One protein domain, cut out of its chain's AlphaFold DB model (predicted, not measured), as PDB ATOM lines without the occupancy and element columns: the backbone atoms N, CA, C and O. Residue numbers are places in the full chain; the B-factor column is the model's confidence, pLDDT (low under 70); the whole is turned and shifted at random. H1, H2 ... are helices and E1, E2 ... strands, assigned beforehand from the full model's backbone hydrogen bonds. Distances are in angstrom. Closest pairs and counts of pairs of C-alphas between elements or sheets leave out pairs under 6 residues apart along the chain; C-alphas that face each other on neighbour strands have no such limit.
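Overview. This is residues 49 to 169 of the 353 residues of an uncharacterized protein of Modestobacter sp. Leaf380 (UniProt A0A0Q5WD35). This is a long rod of strands: E5 and E8 run along it in the branched sheet E4 E5 E6 E8, and the smaller sheet E1 E3 E7 lies partly face to face with that sheet, away from H1. The parallel pair E2 and E9 lies towards one end; the hairpin E4 and E5 reaches towards the other, where H1 lies across the branched sheet. The printed part has 121 residues, with nine named strands and one named helix in the order E1 to E8, H1, E9; the class is mostly strand. The order E1 E3 E7 is mixed, while the branched sheet's neighbour pairs are antiparallel. The whole is loose, with a radius of gyration of the C-alphas of 17.5 A and spans of 61 by 22 by 20 A.

Arrangement. E1, residues 49 to 53, is parallel to E3, residues 67 to 73, with N 51 and O 70 2.8 A apart, within hydrogen-bond range. E2, residues 61 to 64, is parallel to E9, residues 165 to 168, with N 63 and O 166 2.9 A apart. E7, residues 115 to 120, is antiparallel to E3, with N 69 and O 118 2.8 A apart. E4, residues 78 to 82, and E5, residues 91 to 103, form a hairpin, with N 80 and O 93 2.8 A apart. E5 and E6, residues 106 to 110, form another, with N 101 and O 108 2.9 A apart; E4 E5 E6 is a meander, each strand the antiparallel neighbour of the one before. E8, residues 128 to 137, is antiparallel to E5, with N 96 and O 134 2.8 A apart, and lies on the other side of E5 from E4 and E6. The sheets E4 E5 E6 E8 and E1 E3 E7 form a sandwich, two sheets face to face, their facing parts 10.5 A centre to centre. H1, residues 144 to 152, is on the branched sheet at a height of 8.5 A, over E5 and across it at 68 degrees on the local plane. The closest C-alphas of H1 and E4 are those of Thr 150 and Val 82, 6.1 A apart. In H1 every O i to N i+4 pair is within hydrogen-bond range.

Along the chain. E1 begins at C-alpha 49, (232.445, 67.523, -38.757). E3 is 19.7 A long, E5 37.4 A, E7 16.1 A and E8 29.4 A. E5 begins at C-alpha 91, (215.866, 103.960, -42.190), and E9 ends at C-alpha 168, (235.096, 57.653, -46.598).

Size, cuts and confidence. The two C-alphas farthest apart, those of Pro 88 and Val 169, are 61.2 A apart. The printed part has no cut. The link from H1 to E9 is long, residues 153 to 164; its residues 161 to 162 pair antiparallel with residues 128 to 129 of E8. The mean pLDDT of the printed part is 84.6; residues 84, 86 to 88, 140 and 169 are under 70.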
ATOM      1  N   ALA A  49     231.841  66.348 -38.125       80.19
ATOM      2  CA  ALA A  49     232.445  67.523 -38.757       80.19
ATOM      3  C   ALA A  49     231.536  68.745 -38.604       80.19
ATOM      4  O   ALA A  49     230.342  68.674 -38.879       80.19
ATOM      5  N   THR A  50     232.091  69.885 -38.192       83.38
ATOM      6  CA  THR A  50     231.347  71.150 -38.114       83.38
ATOM      7  C   THR A  50     231.747  72.065 -39.264       83.38
ATOM      8  O   THR A  50     232.920  72.364 -39.461       83.38
ATOM      9  N   VAL A  51     230.751  72.526 -40.013       84.50
ATOM     10  CA  VAL A  51     230.898  73.318 -41.231       84.50
ATOM     11  C   VAL A  51     230.303  74.690 -40.970       84.50
ATOM     12  O   VAL A  51     229.085  74.864 -40.941       84.50
ATOM     13  N   ALA A  52     231.175  75.666 -40.745       86.25
ATOM     14  CA  ALA A  52     230.778  77.056 -40.581       86.25
ATOM     15  C   ALA A  52     230.627  77.720 -41.955       86.25
ATOM     16  O   ALA A  52     231.606  77.910 -42.675       86.25
ATOM     17  N   ILE A  53     229.402  78.101 -42.300       86.25
ATOM     18  CA  ILE A  53     229.085  78.862 -43.506       86.25
ATOM     19  C   ILE A  53     229.253  80.334 -43.142       86.25
ATOM     20  O   ILE A  53     228.373  80.923 -42.522       86.25
ATOM     21  N   ARG A  54     230.428  80.892 -43.437       83.69
ATOM     22  CA  ARG A  54     230.781  82.290 -43.118       83.69
ATOM     23  C   ARG A  54     230.566  83.228 -44.294       83.69
ATOM     24  O   ARG A  54     230.170  84.370 -44.105       83.69
ATOM     25  N   ASP A  55     230.782  82.699 -45.490       78.75
ATOM     26  CA  ASP A  55     230.670  83.417 -46.749       78.75
ATOM     27  C   ASP A  55     229.732  82.663 -47.695       78.75
ATOM     28  O   ASP A  55     229.401  81.492 -47.481       78.75
ATOM     29  N   LEU A  56     229.361  83.320 -48.792       77.38
ATOM     30  CA  LEU A  56     228.561  82.775 -49.896       77.38
ATOM     31  C   LEU A  56     229.348  81.756 -50.751       77.38
ATOM     32  O   LEU A  56     229.213  81.706 -51.973       77.38
ATOM     33  N   THR A  57     230.217  80.974 -50.109       72.75
ATOM     34  CA  THR A  57     231.108  80.002 -50.744       72.75
ATOM     35  C   THR A  57     230.588  78.587 -50.479       72.75
ATOM     36  O   THR A  57     230.267  78.275 -49.327       72.75
ATOM     37  N   PRO A  58     230.533  77.706 -51.494       71.19
ATOM     38  CA  PRO A  58     230.096  76.328 -51.303       71.19
ATOM     39  C   PRO A  58     231.027  75.572 -50.339       71.19
ATOM     40  O   PRO A  58     232.248  75.607 -50.523       71.19
ATOM     41  N   PRO A  59     230.493  74.874 -49.322       71.25
ATOM     42  CA  PRO A  59     231.312  74.071 -48.425       71.25
ATOM     43  C   PRO A  59     231.798  72.791 -49.119       71.25
ATOM     44  O   PRO A  59     231.064  72.170 -49.883       71.25
ATOM     45  N   ILE A  60     233.019  72.351 -48.814       70.50
ATOM     46  CA  ILE A  60     233.537  71.034 -49.215       70.50
ATOM     47  C   ILE A  60     233.880  70.276 -47.937       70.50
ATOM     48  O   ILE A  60     234.646  70.777 -47.114       70.50
ATOM     49  N   VAL A  61     233.289  69.093 -47.748       74.56
ATOM     50  CA  VAL A  61     233.352  68.362 -46.475       74.56
ATOM     51  C   VAL A  61     233.566  66.878 -46.741       74.56
ATOM     52  O   VAL A  61     232.931  66.293 -47.616       74.56
ATOM     53  N   SER A  62     234.465  66.262 -45.978       73.56
ATOM     54  CA  SER A  62     234.671  64.811 -45.967       73.56
ATOM     55  C   SER A  62     234.391  64.280 -44.566       73.56
ATOM     56  O   SER A  62     234.897  64.835 -43.592       73.56
ATOM     57  N   VAL A  63     233.574  63.236 -44.472       75.81
ATOM     58  CA  VAL A  63     233.195  62.555 -43.223       75.81
ATOM     59  C   VAL A  63     233.276  61.048 -43.413       75.81
ATOM     60  O   VAL A  63     233.378  60.575 -44.539       75.81
ATOM     61  N   ASP A  64     233.248  60.273 -42.337       73.00
ATOM     62  CA  ASP A  64     233.123  58.819 -42.454       73.00
ATOM     63  C   ASP A  64     231.710  58.430 -42.901       73.00
ATOM     64  O   ASP A  64     230.746  59.176 -42.701       73.00
ATOM     65  N   ALA A  65     231.564  57.242 -43.489       70.50
ATOM     66  CA  ALA A  65     230.244  56.660 -43.719       70.50
ATOM     67  C   ALA A  65     229.488  56.498 -42.383       70.50
ATOM     68  O   ALA A  65     229.959  55.836 -41.461       70.50
ATOM     69  N   GLY A  66     228.313  57.124 -42.277       71.44
ATOM     70  CA  GLY A  66     227.531  57.215 -41.040       71.44
ATOM     71  C   GLY A  66     227.920  58.384 -40.124       71.44
ATOM     72  O   GLY A  66     227.295  58.564 -39.079       71.44
ATOM     73  N   GLY A  67     228.910  59.193 -40.511       80.81
ATOM     74  CA  GLY A  67     229.335  60.387 -39.783       80.81
ATOM     75  C   GLY A  67     228.286  61.500 -39.806       80.81
ATOM     76  O   GLY A  67     227.426  61.562 -40.687       80.81
ATOM     77  N   THR A  68     228.349  62.393 -38.818       85.00
ATOM     78  CA  THR A  68     227.421  63.529 -38.692       85.00
ATOM     79  C   THR A  68     228.101  64.838 -39.078       85.00
ATOM     80  O   THR A  68     229.149  65.187 -38.536       85.00
ATOM     81  N   VAL A  69     227.485  65.599 -39.981       88.50
ATOM     82  CA  VAL A  69     227.917  66.953 -40.338       88.50
ATOM     83  C   VAL A  69     226.985  67.966 -39.686       88.50
ATOM     84  O   VAL A  69     225.775  67.930 -39.902       88.50
ATOM     85  N   THR A  70     227.546  68.892 -38.917       90.69
ATOM     86  CA  THR A  70     226.830  70.042 -38.357       90.69
ATOM     87  C   THR A  70     227.099  71.269 -39.213       90.69
ATOM     88  O   THR A  70     228.198  71.818 -39.189       90.69
ATOM     89  N   PHE A  71     226.094  71.731 -39.944       91.06
ATOM     90  CA  PHE A  71     226.144  72.981 -40.692       91.06
ATOM     91  C   PHE A  71     225.710  74.130 -39.787       91.06
ATOM     92  O   PHE A  71     224.652  74.063 -39.169       91.06
ATOM     93  N   SER A  72     226.510  75.189 -39.709       92.56
ATOM     94  CA  SER A  72     226.212  76.390 -38.924       92.56
ATOM     95  C   SER A  72     226.241  77.609 -39.835       92.56
ATOM     96  O   SER A  72     227.250  77.860 -40.493       92.56
ATOM     97  N   ASN A  73     225.140  78.359 -39.877       93.19
ATOM     98  CA  ASN A  73     225.079  79.620 -40.604       93.19
ATOM     99  C   ASN A  73     225.701  80.720 -39.737       93.19
ATOM    100  O   ASN A  73     225.124  81.135 -38.735       93.19
ATOM    101  N   GLN A  74     226.896  81.159 -40.122       91.69
ATOM    102  CA  GLN A  74     227.674  82.208 -39.461       91.69
ATOM    103  C   GLN A  74     227.884  83.409 -40.390       91.69
ATOM    104  O   GLN A  74     228.840  84.162 -40.208       91.69
ATOM    105  N   ILE A  75     227.025  83.573 -41.404       89.38
ATOM    106  CA  ILE A  75     227.069  84.731 -42.295       89.38
ATOM    107  C   ILE A  75     226.713  85.966 -41.468       89.38
ATOM    108  O   ILE A  75     225.679  85.998 -40.800       89.38
ATOM    109  N   ALA A  76     227.590  86.967 -41.496       88.31
ATOM    110  CA  ALA A  76     227.400  88.191 -40.735       88.31
ATOM    111  C   ALA A  76     226.219  89.007 -41.279       88.31
ATOM    112  O   ALA A  76     226.060  89.163 -42.492       88.31
ATOM    113  N   ASP A  77     225.431  89.572 -40.367       90.19
ATOM    114  CA  ASP A  77     224.387  90.526 -40.720       90.19
ATOM    115  C   ASP A  77     225.001  91.795 -41.313       90.19
ATOM    116  O   ASP A  77     226.019  92.308 -40.837       90.19
ATOM    117  N   LYS A  78     224.354  92.330 -42.349       88.31
ATOM    118  CA  LYS A  78     224.788  93.556 -43.012       88.31
ATOM    119  C   LYS A  78     223.855  94.711 -42.639       88.31
ATOM    120  O   LYS A  78     222.721  94.741 -43.126       88.31
ATOM    121  N   PRO A  79     224.299  95.674 -41.814       88.69
ATOM    122  CA  PRO A  79     223.543  96.894 -41.586       88.69
ATOM    123  C   PRO A  79     223.621  97.787 -42.829       88.69
ATOM    124  O   PRO A  79     224.693  98.009 -43.396       88.69
ATOM    125  N   LEU A  80     222.479  98.306 -43.251       86.88
ATOM    126  CA  LEU A  80     222.315  99.224 -44.366       86.88
ATOM    127  C   LEU A  80     221.470 100.413 -43.923       86.88
ATOM    128  O   LEU A  80     220.540 100.288 -43.131       86.88
ATOM    129  N   ARG A  81     221.790 101.578 -44.478       85.75
ATOM    130  CA  ARG A  81     220.977 102.782 -44.344       85.75
ATOM    131  C   ARG A  81     220.337 103.063 -45.677       85.75
ATOM    132  O   ARG A  81     221.032 103.357 -46.645       85.75
ATOM    133  N   VAL A  82     219.019 102.948 -45.713       80.12
ATOM    134  CA  VAL A  82     218.253 103.017 -46.951       80.12
ATOM    135  C   VAL A  82     217.199 104.098 -46.787       80.12
ATOM    136  O   VAL A  82     216.504 104.152 -45.774       80.12
ATOM    137  N   GLY A  83     217.133 105.010 -47.749       75.88
ATOM    138  CA  GLY A  83     216.285 106.195 -47.681       75.88
ATOM    139  C   GLY A  83     217.020 107.465 -48.099       75.88
ATOM    140  O   GLY A  83     218.232 107.455 -48.312       75.88
ATOM    141  N   GLY A  84     216.270 108.558 -48.233       68.81
ATOM    142  CA  GLY A  84     216.741 109.789 -48.870       68.81
ATOM    143  C   GLY A  84     216.494 109.788 -50.384       68.81
ATOM    144  O   GLY A  84     216.530 108.749 -51.040       68.81
ATOM    145  N   GLY A  85     216.178 110.962 -50.940       71.25
ATOM    146  CA  GLY A  85     215.670 111.110 -52.309       71.25
ATOM    147  C   GLY A  85     214.137 111.090 -52.349       71.25
ATOM    148  O   GLY A  85     213.500 111.884 -51.666       71.25
ATOM    149  N   LEU A  86     213.544 110.186 -53.139       64.56
ATOM    150  CA  LEU A  86     212.081 110.004 -53.240       64.56
ATOM    151  C   LEU A  86     211.460 109.295 -52.019       64.56
ATOM    152  O   LEU A  86     210.238 109.244 -51.892       64.56
ATOM    153  N   LEU A  87     212.287 108.729 -51.134       69.06
ATOM    154  CA  LEU A  87     211.854 108.101 -49.887       69.06
ATOM    155  C   LEU A  87     211.925 109.122 -48.736       69.06
ATOM    156  O   LEU A  87     212.944 109.801 -48.596       69.06
ATOM    157  N   PRO A  88     210.882 109.219 -47.893       65.12
ATOM    158  CA  PRO A  88     210.691 110.337 -46.964       65.12
ATOM    159  C   PRO A  88     211.684 110.388 -45.792       65.12
ATOM    160  O   PRO A  88     211.813 111.430 -45.155       65.12
ATOM    161  N   SER A  89     212.389 109.298 -45.485       74.81
ATOM    162  CA  SER A  89     213.329 109.240 -44.362       74.81
ATOM    163  C   SER A  89     214.412 108.182 -44.570       74.81
ATOM    164  O   SER A  89     214.195 107.195 -45.272       74.81
ATOM    165  N   LEU A  90     215.582 108.397 -43.957       80.88
ATOM    166  CA  LEU A  90     216.609 107.363 -43.801       80.88
ATOM    167  C   LEU A  90     216.152 106.355 -42.743       80.88
ATOM    168  O   LEU A  90     215.790 106.748 -41.633       80.88
ATOM    169  N   VAL A  91     216.209 105.070 -43.080       83.88
ATOM    170  CA  VAL A  91     215.866 103.960 -42.190       83.88
ATOM    171  C   VAL A  91     217.078 103.041 -42.050       83.88
ATOM    172  O   VAL A  91     217.706 102.670 -43.043       83.88
ATOM    173  N   ASP A  92     217.402 102.683 -40.807       86.88
ATOM    174  CA  ASP A  92     218.376 101.637 -40.499       86.88
ATOM    175  C   ASP A  92     217.726 100.262 -40.713       86.88
ATOM    176  O   ASP A  92     216.682  99.935 -40.136       86.88
ATOM    177  N   VAL A  93     218.345  99.459 -41.571       89.25
ATOM    178  CA  VAL A  93     217.868  98.144 -41.986       89.25
ATOM    179  C   VAL A  93     218.989  97.135 -41.790       89.25
ATOM    180  O   VAL A  93     220.105  97.336 -42.255       89.25
ATOM    181  N   THR A  94     218.696  96.023 -41.134       90.94
ATOM    182  CA  THR A  94     219.626  94.907 -40.977       90.94
ATOM    183  C   THR A  94     219.240  93.807 -41.953       90.94
ATOM    184  O   THR A  94     218.111  93.317 -41.941       90.94
ATOM    185  N   VAL A  95     220.169  93.419 -42.818       91.81
ATOM    186  CA  VAL A  95     219.968  92.311 -43.751       91.81
ATOM    187  C   VAL A  95     220.678  91.078 -43.218       91.81
ATOM    188  O   VAL A  95     221.905  91.053 -43.133       91.81
ATOM    189  N   SER A  96     219.897  90.050 -42.911       92.00
ATOM    190  CA  SER A  96     220.386  88.719 -42.565       92.00
ATOM    191  C   SER A  96     220.352  87.818 -43.795       92.00
ATOM    192  O   SER A  96     219.475  87.950 -44.652       92.00
ATOM    193  N   THR A  97     221.296  86.885 -43.898       92.94
ATOM    194  CA  THR A  97     221.299  85.889 -44.980       92.94
ATOM    195  C   THR A  97     220.829  84.549 -44.436       92.94
ATOM    196  O   THR A  97     221.514  83.914 -43.634       92.94
ATOM    197  N   ASP A  98     219.662  84.110 -44.890       92.44
ATOM    198  CA  ASP A  98     219.145  82.781 -44.607       92.44
ATOM    199  C   ASP A  98     219.741  81.780 -45.594       92.44
ATOM    200  O   ASP A  98     219.851  82.033 -46.797       92.44
ATOM    201  N   VAL A  99     220.105  80.613 -45.078       92.75
ATOM    202  CA  VAL A  99     220.622  79.505 -45.872       92.75
ATOM    203  C   VAL A  99     219.566  78.414 -45.915       92.75
ATOM    204  O   VAL A  99     218.926  78.111 -44.917       92.75
ATOM    205  N   THR A 100     219.373  77.791 -47.067       93.31
ATOM    206  CA  THR A 100     218.552  76.590 -47.202       93.31
ATOM    207  C   THR A 100     219.422  75.465 -47.727       93.31
ATOM    208  O   THR A 100     220.019  75.579 -48.798       93.31
ATOM    209  N   LEU A 101     219.497  74.378 -46.965       92.69
ATOM    210  CA  LEU A 101     220.255  73.188 -47.327       92.69
ATOM    211  C   LEU A 101     219.303  72.135 -47.879       92.69
ATOM    212  O   LEU A 101     218.306  71.798 -47.244       92.69
ATOM    213  N   ARG A 102     219.619  71.594 -49.051       93.31
ATOM    214  CA  ARG A 102     218.994  70.383 -49.573       93.31
ATOM    215  C   ARG A 102     219.891  69.210 -49.222       93.31
ATOM    216  O   ARG A 102     220.992  69.093 -49.755       93.31
ATOM    217  N   LEU A 103     219.411  68.384 -48.308       91.94
ATOM    218  CA  LEU A 103     220.128  67.255 -47.741       91.94
ATOM    219  C   LEU A 103     219.379  65.950 -48.078       91.94
ATOM    220  O   LEU A 103     218.231  66.014 -48.538       91.94
ATOM    221  N   PRO A 104     219.979  64.763 -47.870       88.31
ATOM    222  CA  PRO A 104     219.289  63.486 -48.064       88.31
ATOM    223  C   PRO A 104     217.992  63.360 -47.253       88.31
ATOM    224  O   PRO A 104     217.011  62.807 -47.748       88.31
ATOM    225  N   SER A 105     217.951  63.926 -46.042       89.25
ATOM    226  CA  SER A 105     216.761  63.963 -45.181       89.25
ATOM    227  C   SER A 105     215.687  64.963 -45.635       89.25
ATOM    228  O   SER A 105     214.607  65.033 -45.040       89.25
ATOM    229  N   GLY A 106     215.972  65.745 -46.679       91.25
ATOM    230  CA  GLY A 106     215.101  66.768 -47.239       91.25
ATOM    231  C   GLY A 106     215.670  68.180 -47.111       91.25
ATOM    232  O   GLY A 106     216.858  68.404 -46.879       91.25
ATOM    233  N   THR A 107     214.797  69.165 -47.300       93.56
ATOM    234  CA  THR A 107     215.172  70.579 -47.246       93.56
ATOM    235  C   THR A 107     215.145  71.083 -45.805       93.56
ATOM    236  O   THR A 107     214.132  70.947 -45.116       93.56
ATOM    237  N   LYS A 108     216.242  71.691 -45.352       93.38
ATOM    238  CA  LYS A 108     216.380  72.264 -44.011       93.38
ATOM    239  C   LYS A 108     216.680  73.763 -44.107       93.38
ATOM    240  O   LYS A 108     217.731  74.133 -44.638       93.38
ATOM    241  N   PRO A 109     215.781  74.633 -43.613       93.62
ATOM    242  CA  PRO A 109     216.090  76.045 -43.470       93.62
ATOM    243  C   PRO A 109     217.087  76.233 -42.324       93.62
ATOM    244  O   PRO A 109     216.966  75.620 -41.263       93.62
ATOM    245  N   LEU A 110     218.063  77.099 -42.547       93.38
ATOM    246  CA  LEU A 110     219.135  77.428 -41.626       93.38
ATOM    247  C   LEU A 110     219.224  78.961 -41.510       93.38
ATOM    248  O   LEU A 110     219.989  79.600 -42.243       93.38
ATOM    249  N   PRO A 111     218.404  79.570 -40.632       91.94
ATOM    250  CA  PRO A 111     218.424  81.016 -40.433       91.94
ATOM    251  C   PRO A 111     219.775  81.482 -39.879       91.94
ATOM    252  O   PRO A 111     220.580  80.670 -39.409       91.94
ATOM    253  N   ALA A 112     220.035  82.788 -39.946       89.38
ATOM    254  CA  ALA A 112     221.268  83.378 -39.424       89.38
ATOM    255  C   ALA A 112     221.540  82.946 -37.967       89.38
ATOM    256  O   ALA A 112     220.651  82.978 -37.115       89.38
ATOM    257  N   GLY A 113     222.762  82.484 -37.690       87.94
ATOM    258  CA  GLY A 113     223.191  82.004 -36.372       87.94
ATOM    259  C   GLY A 113     222.726  80.591 -35.991       87.94
ATOM    260  O   GLY A 113     223.181  80.059 -34.978       87.94
ATOM    261  N   ALA A 114     221.851  79.950 -36.772       92.25
ATOM    262  CA  ALA A 114     221.367  78.606 -36.469       92.25
ATOM    263  C   ALA A 114     222.338  77.506 -36.927       92.25
ATOM    264  O   ALA A 114     223.239  77.714 -37.746       92.25
ATOM    265  N   SER A 115     222.131  76.300 -36.393       92.56
ATOM    266  CA  SER A 115     222.849  75.094 -36.805       92.56
ATOM    267  C   SER A 115     221.891  73.929 -37.052       92.56
ATOM    268  O   SER A 115     220.844  73.828 -36.414       92.56
ATOM    269  N   VAL A 116     222.246  73.057 -37.996       93.19
ATOM    270  CA  VAL A 116     221.541  71.804 -38.280       93.19
ATOM    271  C   VAL A 116     222.557  70.683 -38.438       93.19
ATOM    272  O   VAL A 116     223.577  70.850 -39.105       93.19
ATOM    273  N   SER A 117     222.282  69.545 -37.810       91.38
ATOM    274  CA  SER A 117     223.120  68.351 -37.894       91.38
ATOM    275  C   SER A 117     222.429  67.283 -38.725       91.38
ATOM    276  O   SER A 117     221.244  67.016 -38.520       91.38
ATOM    277  N   GLU A 118     223.173  66.655 -39.629       89.56
ATOM    278  CA  GLU A 118     222.687  65.549 -40.447       89.56
ATOM    279  C   GLU A 118     223.723  64.432 -40.539       89.56
ATOM    280  O   GLU A 118     224.918  64.688 -40.689       89.56
ATOM    281  N   SER A 119     223.257  63.189 -40.439       88.81
ATOM    282  CA  SER A 119     224.077  62.003 -40.644       88.81
ATOM    283  C   SER A 119     224.089  61.600 -42.115       88.81
ATOM    284  O   SER A 119     223.054  61.534 -42.777       88.81
ATOM    285  N   PHE A 120     225.278  61.294 -42.626       85.88
ATOM    286  CA  PHE A 120     225.480  60.886 -44.011       85.88
ATOM    287  C   PHE A 120     225.902  59.425 -44.051       85.88
ATOM    288  O   PHE A 120     227.058  59.091 -43.818       85.88
ATOM    289  N   GLY A 121     224.958  58.535 -44.358       80.38
ATOM    290  CA  GLY A 121     225.261  57.115 -44.571       80.38
ATOM    291  C   GLY A 121     226.048  56.848 -45.861       80.38
ATOM    292  O   GLY A 121     226.722  55.828 -45.962       80.38
ATOM    293  N   GLN A 122     225.962  57.757 -46.836       81.06
ATOM    294  CA  GLN A 122     226.618  57.684 -48.144       81.06
ATOM    295  C   GLN A 122     226.976  59.089 -48.645       81.06
ATOM    296  O   GLN A 122     226.416  60.085 -48.174       81.06
ATOM    297  N   SER A 123     227.879  59.165 -49.626       83.06
ATOM    298  CA  SER A 123     228.260  60.420 -50.270       83.06
ATOM    299  C   SER A 123     227.051  61.093 -50.922       83.06
ATOM    300  O   SER A 123     226.292  60.458 -51.655       83.06
ATOM    301  N   CYS A 124     226.888  62.397 -50.699       82.50
ATOM    302  CA  CYS A 124     225.792  63.170 -51.280       82.50
ATOM    303  C   CYS A 124     226.300  64.044 -52.429       82.50
ATOM    304  O   CYS A 124     226.971  65.048 -52.190       82.50
ATOM    305  N   ALA A 125     225.960  63.672 -53.666       80.31
ATOM    306  CA  ALA A 125     226.272  64.450 -54.872       80.31
ATOM    307  C   ALA A 125     225.130  65.387 -55.314       80.31
ATOM    308  O   ALA A 125     225.347  66.306 -56.095       80.31
ATOM    309  N   VAL A 126     223.910  65.161 -54.812       84.19
ATOM    310  CA  VAL A 126     222.704  65.958 -55.125       84.19
ATOM    311  C   VAL A 126     222.413  67.044 -54.085       84.19
ATOM    312  O   VAL A 126     221.385  67.720 -54.151       84.19
ATOM    313  N   CYS A 127     223.301  67.193 -53.104       89.00
ATOM    314  CA  CYS A 127     223.177  68.191 -52.060       89.00
ATOM    315  C   CYS A 127     223.407  69.590 -52.638       89.00
ATOM    316  O   CYS A 127     224.326  69.811 -53.427       89.00
ATOM    317  N   SER A 128     222.564  70.543 -52.250       90.44
ATOM    318  CA  SER A 128     222.649  71.920 -52.738       90.44
ATOM    319  C   SER A 128     222.414  72.915 -51.620       90.44
ATOM    320  O   SER A 128     221.605  72.678 -50.722       90.44
ATOM    321  N   ILE A 129     223.091  74.052 -51.701       90.75
ATOM    322  CA  ILE A 129     222.917  75.180 -50.796       90.75
ATOM    323  C   ILE A 129     222.325  76.357 -51.572       90.75
ATOM    324  O   ILE A 129     222.793  76.703 -52.657       90.75
ATOM    325  N   THR A 130     221.274  76.948 -51.014       92.19
ATOM    326  CA  THR A 130     220.602  78.135 -51.550       92.19
ATOM    327  C   THR A 130     220.650  79.240 -50.509       92.19
ATOM    328  O   THR A 130     220.501  78.975 -49.316       92.19
ATOM    329  N   TYR A 131     220.819  80.479 -50.956       91.88
ATOM    330  CA  TYR A 131     220.873  81.656 -50.096       91.88
ATOM    331  C   TYR A 131     219.665  82.551 -50.365       91.88
ATOM    332  O   TYR A 131     219.211  82.657 -51.505       91.88
ATOM    333  N   ALA A 132     219.157  83.204 -49.326       92.12
ATOM    334  CA  ALA A 132     218.097  84.196 -49.423       92.12
ATOM    335  C   ALA A 132     218.383  85.365 -48.477       92.12
ATOM    336  O   ALA A 132     218.835  85.166 -47.352       92.12
ATOM    337  N   TYR A 133     218.094  86.589 -48.916       92.44
ATOM    338  CA  TYR A 133     218.147  87.748 -48.032       92.44
ATOM    339  C   TYR A 133     216.853  87.864 -47.231       92.44
ATOM    340  O   TYR A 133     215.754  87.825 -47.783       92.44
ATOM    341  N   ARG A 134     217.000  88.071 -45.926       90.50
ATOM    342  CA  ARG A 134     215.939  88.466 -45.011       90.50
ATOM    343  C   ARG A 134     216.222  89.883 -44.544       90.50
ATOM    344  O   ARG A 134     217.242  90.155 -43.919       90.50
ATOM    345  N   VAL A 135     215.299  90.784 -44.840       89.50
ATOM    346  CA  VAL A 135     215.394  92.186 -44.447       89.50
ATOM    347  C   VAL A 135     214.649  92.374 -43.126       89.50
ATOM    348  O   VAL A 135     213.474  92.026 -43.027       89.50
ATOM    349  N   VAL A 136     215.326  92.908 -42.113       88.06
ATOM    350  CA  VAL A 136     214.771  93.181 -40.784       88.06
ATOM    351  C   VAL A 136     215.009  94.655 -40.461       88.06
ATOM    352  O   VAL A 136     216.149  95.109 -40.448       88.06
ATOM    353  N   SER A 137     213.957  95.433 -40.205       83.56
ATOM    354  CA  SER A 137     214.112  96.815 -39.734       83.56
ATOM    355  C   SER A 137     214.053  96.883 -38.214       83.56
ATOM    356  O   SER A 137     213.202  96.254 -37.588       83.56
ATOM    357  N   SER A 138     214.903  97.718 -37.621       73.81
ATOM    358  CA  SER A 138     214.777  98.142 -36.219       73.81
ATOM    359  C   SER A 138     213.779  99.299 -36.033       73.81
ATOM    360  O   SER A 138     213.468  99.663 -34.901       73.81
ATOM    361  N   GLY A 139     213.301  99.890 -37.135       72.38
ATOM    362  CA  GLY A 139     212.418 101.060 -37.177       72.38
ATOM    363  C   GLY A 139     210.993 100.766 -37.684       72.38
ATOM    364  O   GLY A 139     210.513  99.640 -37.531       72.38
ATOM    365  N   PRO A 140     210.289 101.765 -38.265       67.56
ATOM    366  CA  PRO A 140     208.906 101.611 -38.723       67.56
ATOM    367  C   PRO A 140     208.774 100.537 -39.813       67.56
ATOM    368  O   PRO A 140     209.760 100.146 -40.433       67.56
ATOM    369  N   ALA A 141     207.541 100.070 -40.035       77.81
ATOM    370  CA  ALA A 141     207.242  98.948 -40.924       77.81
ATOM    371  C   ALA A 141     207.916  99.077 -42.304       77.81
ATOM    372  O   ALA A 141     207.819 100.115 -42.964       77.81
ATOM    373  N   LEU A 142     208.566  97.995 -42.738       81.62
ATOM    374  CA  LEU A 142     209.184  97.881 -44.057       81.62
ATOM    375  C   LEU A 142     208.120  98.059 -45.150       81.62
ATOM    376  O   LEU A 142     207.185  97.267 -45.256       81.62
ATOM    377  N   THR A 143     208.270  99.094 -45.974       85.88
ATOM    378  CA  THR A 143     207.477  99.260 -47.197       85.88
ATOM    379  C   THR A 143     208.145  98.524 -48.354       85.88
ATOM    380  O   THR A 143     209.367  98.371 -48.371       85.88
ATOM    381  N   GLN A 144     207.366  98.111 -49.360       87.19
ATOM    382  CA  GLN A 144     207.909  97.413 -50.532       87.19
ATOM    383  C   GLN A 144     209.016  98.224 -51.226       87.19
ATOM    384  O   GLN A 144     210.068  97.682 -51.535       87.19
ATOM    385  N   GLY A 145     208.838  99.543 -51.367       84.12
ATOM    386  CA  GLY A 145     209.856 100.409 -51.968       84.12
ATOM    387  C   GLY A 145     211.165 100.477 -51.171       84.12
ATOM    388  O   GLY A 145     212.235 100.594 -51.763       84.12
ATOM    389  N   LEU A 146     211.108 100.364 -49.838       84.94
ATOM    390  CA  LEU A 146     212.311 100.293 -49.006       84.94
ATOM    391  C   LEU A 146     212.995  98.929 -49.148       84.94
ATOM    392  O   LEU A 146     214.220  98.872 -49.224       84.94
ATOM    393  N   ILE A 147     212.219  97.842 -49.224       88.75
ATOM    394  CA  ILE A 147     212.739  96.492 -49.474       88.75
ATOM    395  C   ILE A 147     213.457  96.457 -50.826       88.75
ATOM    396  O   ILE A 147     214.619  96.063 -50.876       88.75
ATOM    397  N   ASP A 148     212.823  96.948 -51.890       88.62
ATOM    398  CA  ASP A 148     213.397  96.958 -53.238       88.62
ATOM    399  C   ASP A 148     214.671  97.819 -53.303       88.62
ATOM    400  O   ASP A 148     215.684  97.394 -53.861       88.62
ATOM    401  N   ALA A 149     214.674  98.995 -52.658       86.69
ATOM    402  CA  ALA A 149     215.865  99.839 -52.550       86.69
ATOM    403  C   ALA A 149     216.997  99.162 -51.757       86.69
ATOM    404  O   ALA A 149     218.166  99.289 -52.119       86.69
ATOM    405  N   THR A 150     216.658  98.420 -50.697       88.94
ATOM    406  CA  THR A 150     217.629  97.663 -49.894       88.94
ATOM    407  C   THR A 150     218.243  96.541 -50.726       88.94
ATOM    408  O   THR A 150     219.464  96.411 -50.786       88.94
ATOM    409  N   LEU A 151     217.405  95.756 -51.412       89.44
ATOM    410  CA  LEU A 151     217.838  94.657 -52.272       89.44
ATOM    411  C   LEU A 151     218.696  95.155 -53.442       89.44
ATOM    412  O   LEU A 151     219.676  94.502 -53.786       89.44
ATOM    413  N   GLY A 152     218.400  96.336 -53.991       86.69
ATOM    414  CA  GLY A 152     219.208  96.968 -55.037       86.69
ATOM    415  C   GLY A 152     220.622  97.379 -54.602       86.69
ATOM    416  O   GLY A 152     221.498  97.518 -55.450       86.69
ATOM    417  N   GLN A 153     220.876  97.553 -53.298       87.25
ATOM    418  CA  GLN A 153     222.215  97.847 -52.760       87.25
ATOM    419  C   GLN A 153     223.003  96.593 -52.352       87.25
ATOM    420  O   GLN A 153     224.181  96.681 -51.978       87.25
ATOM    421  N   LEU A 154     222.368  95.423 -52.373       89.06
ATOM    422  CA  LEU A 154     223.011  94.169 -52.016       89.06
ATOM    423  C   LEU A 154     223.670  93.526 -53.241       89.06
ATOM    424  O   LEU A 154     223.165  93.637 -54.357       89.06
ATOM    425  N   PRO A 155     224.795  92.818 -53.047       88.88
ATOM    426  CA  PRO A 155     225.356  92.006 -54.111       88.88
ATOM    427  C   PRO A 155     224.388  90.878 -54.475       88.88
ATOM    428  O   PRO A 155     223.656  90.363 -53.621       88.88
ATOM    429  N   ALA A 156     224.415  90.467 -55.742       88.06
ATOM    430  CA  ALA A 156     223.641  89.324 -56.202       88.06
ATOM    431  C   ALA A 156     224.029  88.061 -55.419       88.06
ATOM    432  O   ALA A 156     225.211  87.794 -55.184       88.06
ATOM    433  N   LEU A 157     223.022  87.287 -55.018       89.25
ATOM    434  CA  LEU A 157     223.240  86.002 -54.367       89.25
ATOM    435  C   LEU A 157     223.725  84.966 -55.389       89.25
ATOM    436  O   LEU A 157     223.298  85.006 -56.548       89.25
ATOM    437  N   PRO A 158     224.575  84.011 -54.979       86.75
ATOM    438  CA  PRO A 158     224.911  82.880 -55.819       86.75
ATOM    439  C   PRO A 158     223.661  82.097 -56.202       86.75
ATOM    440  O   PRO A 158     222.748  81.889 -55.398       86.75
ATOM    441  N   VAL A 159     223.666  81.608 -57.437       88.06
ATOM    442  CA  VAL A 159     222.733  80.583 -57.913       88.06
ATOM    443  C   VAL A 159     222.856  79.353 -56.999       88.06
ATOM    444  O   VAL A 159     223.964  79.115 -56.516       88.06
ATOM    445  N   PRO A 160     221.788  78.565 -56.753       86.56
ATOM    446  CA  PRO A 160     221.882  77.346 -55.952       86.56
ATOM    447  C   PRO A 160     223.110  76.506 -56.316       86.56
ATOM    448  O   PRO A 160     223.217  75.997 -57.434       86.56
ATOM    449  N   THR A 161     224.055  76.395 -55.384       84.88
ATOM    450  CA  THR A 161     225.341  75.747 -55.644       84.88
ATOM    451  C   THR A 161     225.321  74.321 -55.112       84.88
ATOM    452  O   THR A 161     224.955  74.117 -53.949       84.88
ATOM    453  N   PRO A 162     225.721  73.323 -55.914       85.44
ATOM    454  CA  PRO A 162     225.896  71.975 -55.406       85.44
ATOM    455  C   PRO A 162     227.080  71.934 -54.434       85.44
ATOM    456  O   PRO A 162     228.076  72.635 -54.620       85.44
ATOM    457  N   PHE A 163     226.983  71.090 -53.413       83.81
ATOM    458  CA  PHE A 163     228.110  70.752 -52.554       83.81
ATOM    459  C   PHE A 163     228.204  69.242 -52.387       83.81
ATOM    460  O   PHE A 163     227.197  68.537 -52.412       83.81
ATOM    461  N   VAL A 164     229.430  68.750 -52.225       79.62
ATOM    462  CA  VAL A 164     229.697  67.319 -52.106       79.62
ATOM    463  C   VAL A 164     230.105  67.008 -50.677       79.62
ATOM    464  O   VAL A 164     231.054  67.592 -50.150       79.62
ATOM    465  N   VAL A 165     229.390  66.062 -50.074       80.75
ATOM    466  CA  VAL A 165     229.817  65.397 -48.843       80.75
ATOM    467  C   VAL A 165     230.397  64.054 -49.245       80.75
ATOM    468  O   VAL A 165     229.669  63.209 -49.763       80.75
ATOM    469  N   ASN A 166     231.703  63.877 -49.055       78.12
ATOM    470  CA  ASN A 166     232.365  62.617 -49.366       78.12
ATOM    471  C   ASN A 166     232.395  61.732 -48.120       78.12
ATOM    472  O   ASN A 166     233.024  62.108 -47.130       78.12
ATOM    473  N   THR A 167     231.729  60.576 -48.168       76.69
ATOM    474  CA  THR A 167     231.832  59.567 -47.113       76.69
ATOM    475  C   THR A 167     233.003  58.636 -47.397       76.69
ATOM    476  O   THR A 167     232.983  57.912 -48.393       76.69
ATOM    477  N   LEU A 168     234.013  58.629 -46.531       71.75
ATOM    478  CA  LEU A 168     235.096  57.653 -46.598       71.75
ATOM    479  C   LEU A 168     234.594  56.324 -46.021       71.75
ATOM    480  O   LEU A 168     234.106  56.262 -44.893       71.75
ATOM    481  N   VAL A 169     234.680  55.256 -46.816       68.50
ATOM    482  CA  VAL A 169     234.448  53.898 -46.317       68.50
ATOM    483  C   VAL A 169     235.692  53.503 -45.519       68.50
ATOM    484  O   VAL A 169     236.790  53.559 -46.085       68.50
TER     485      VAL A 169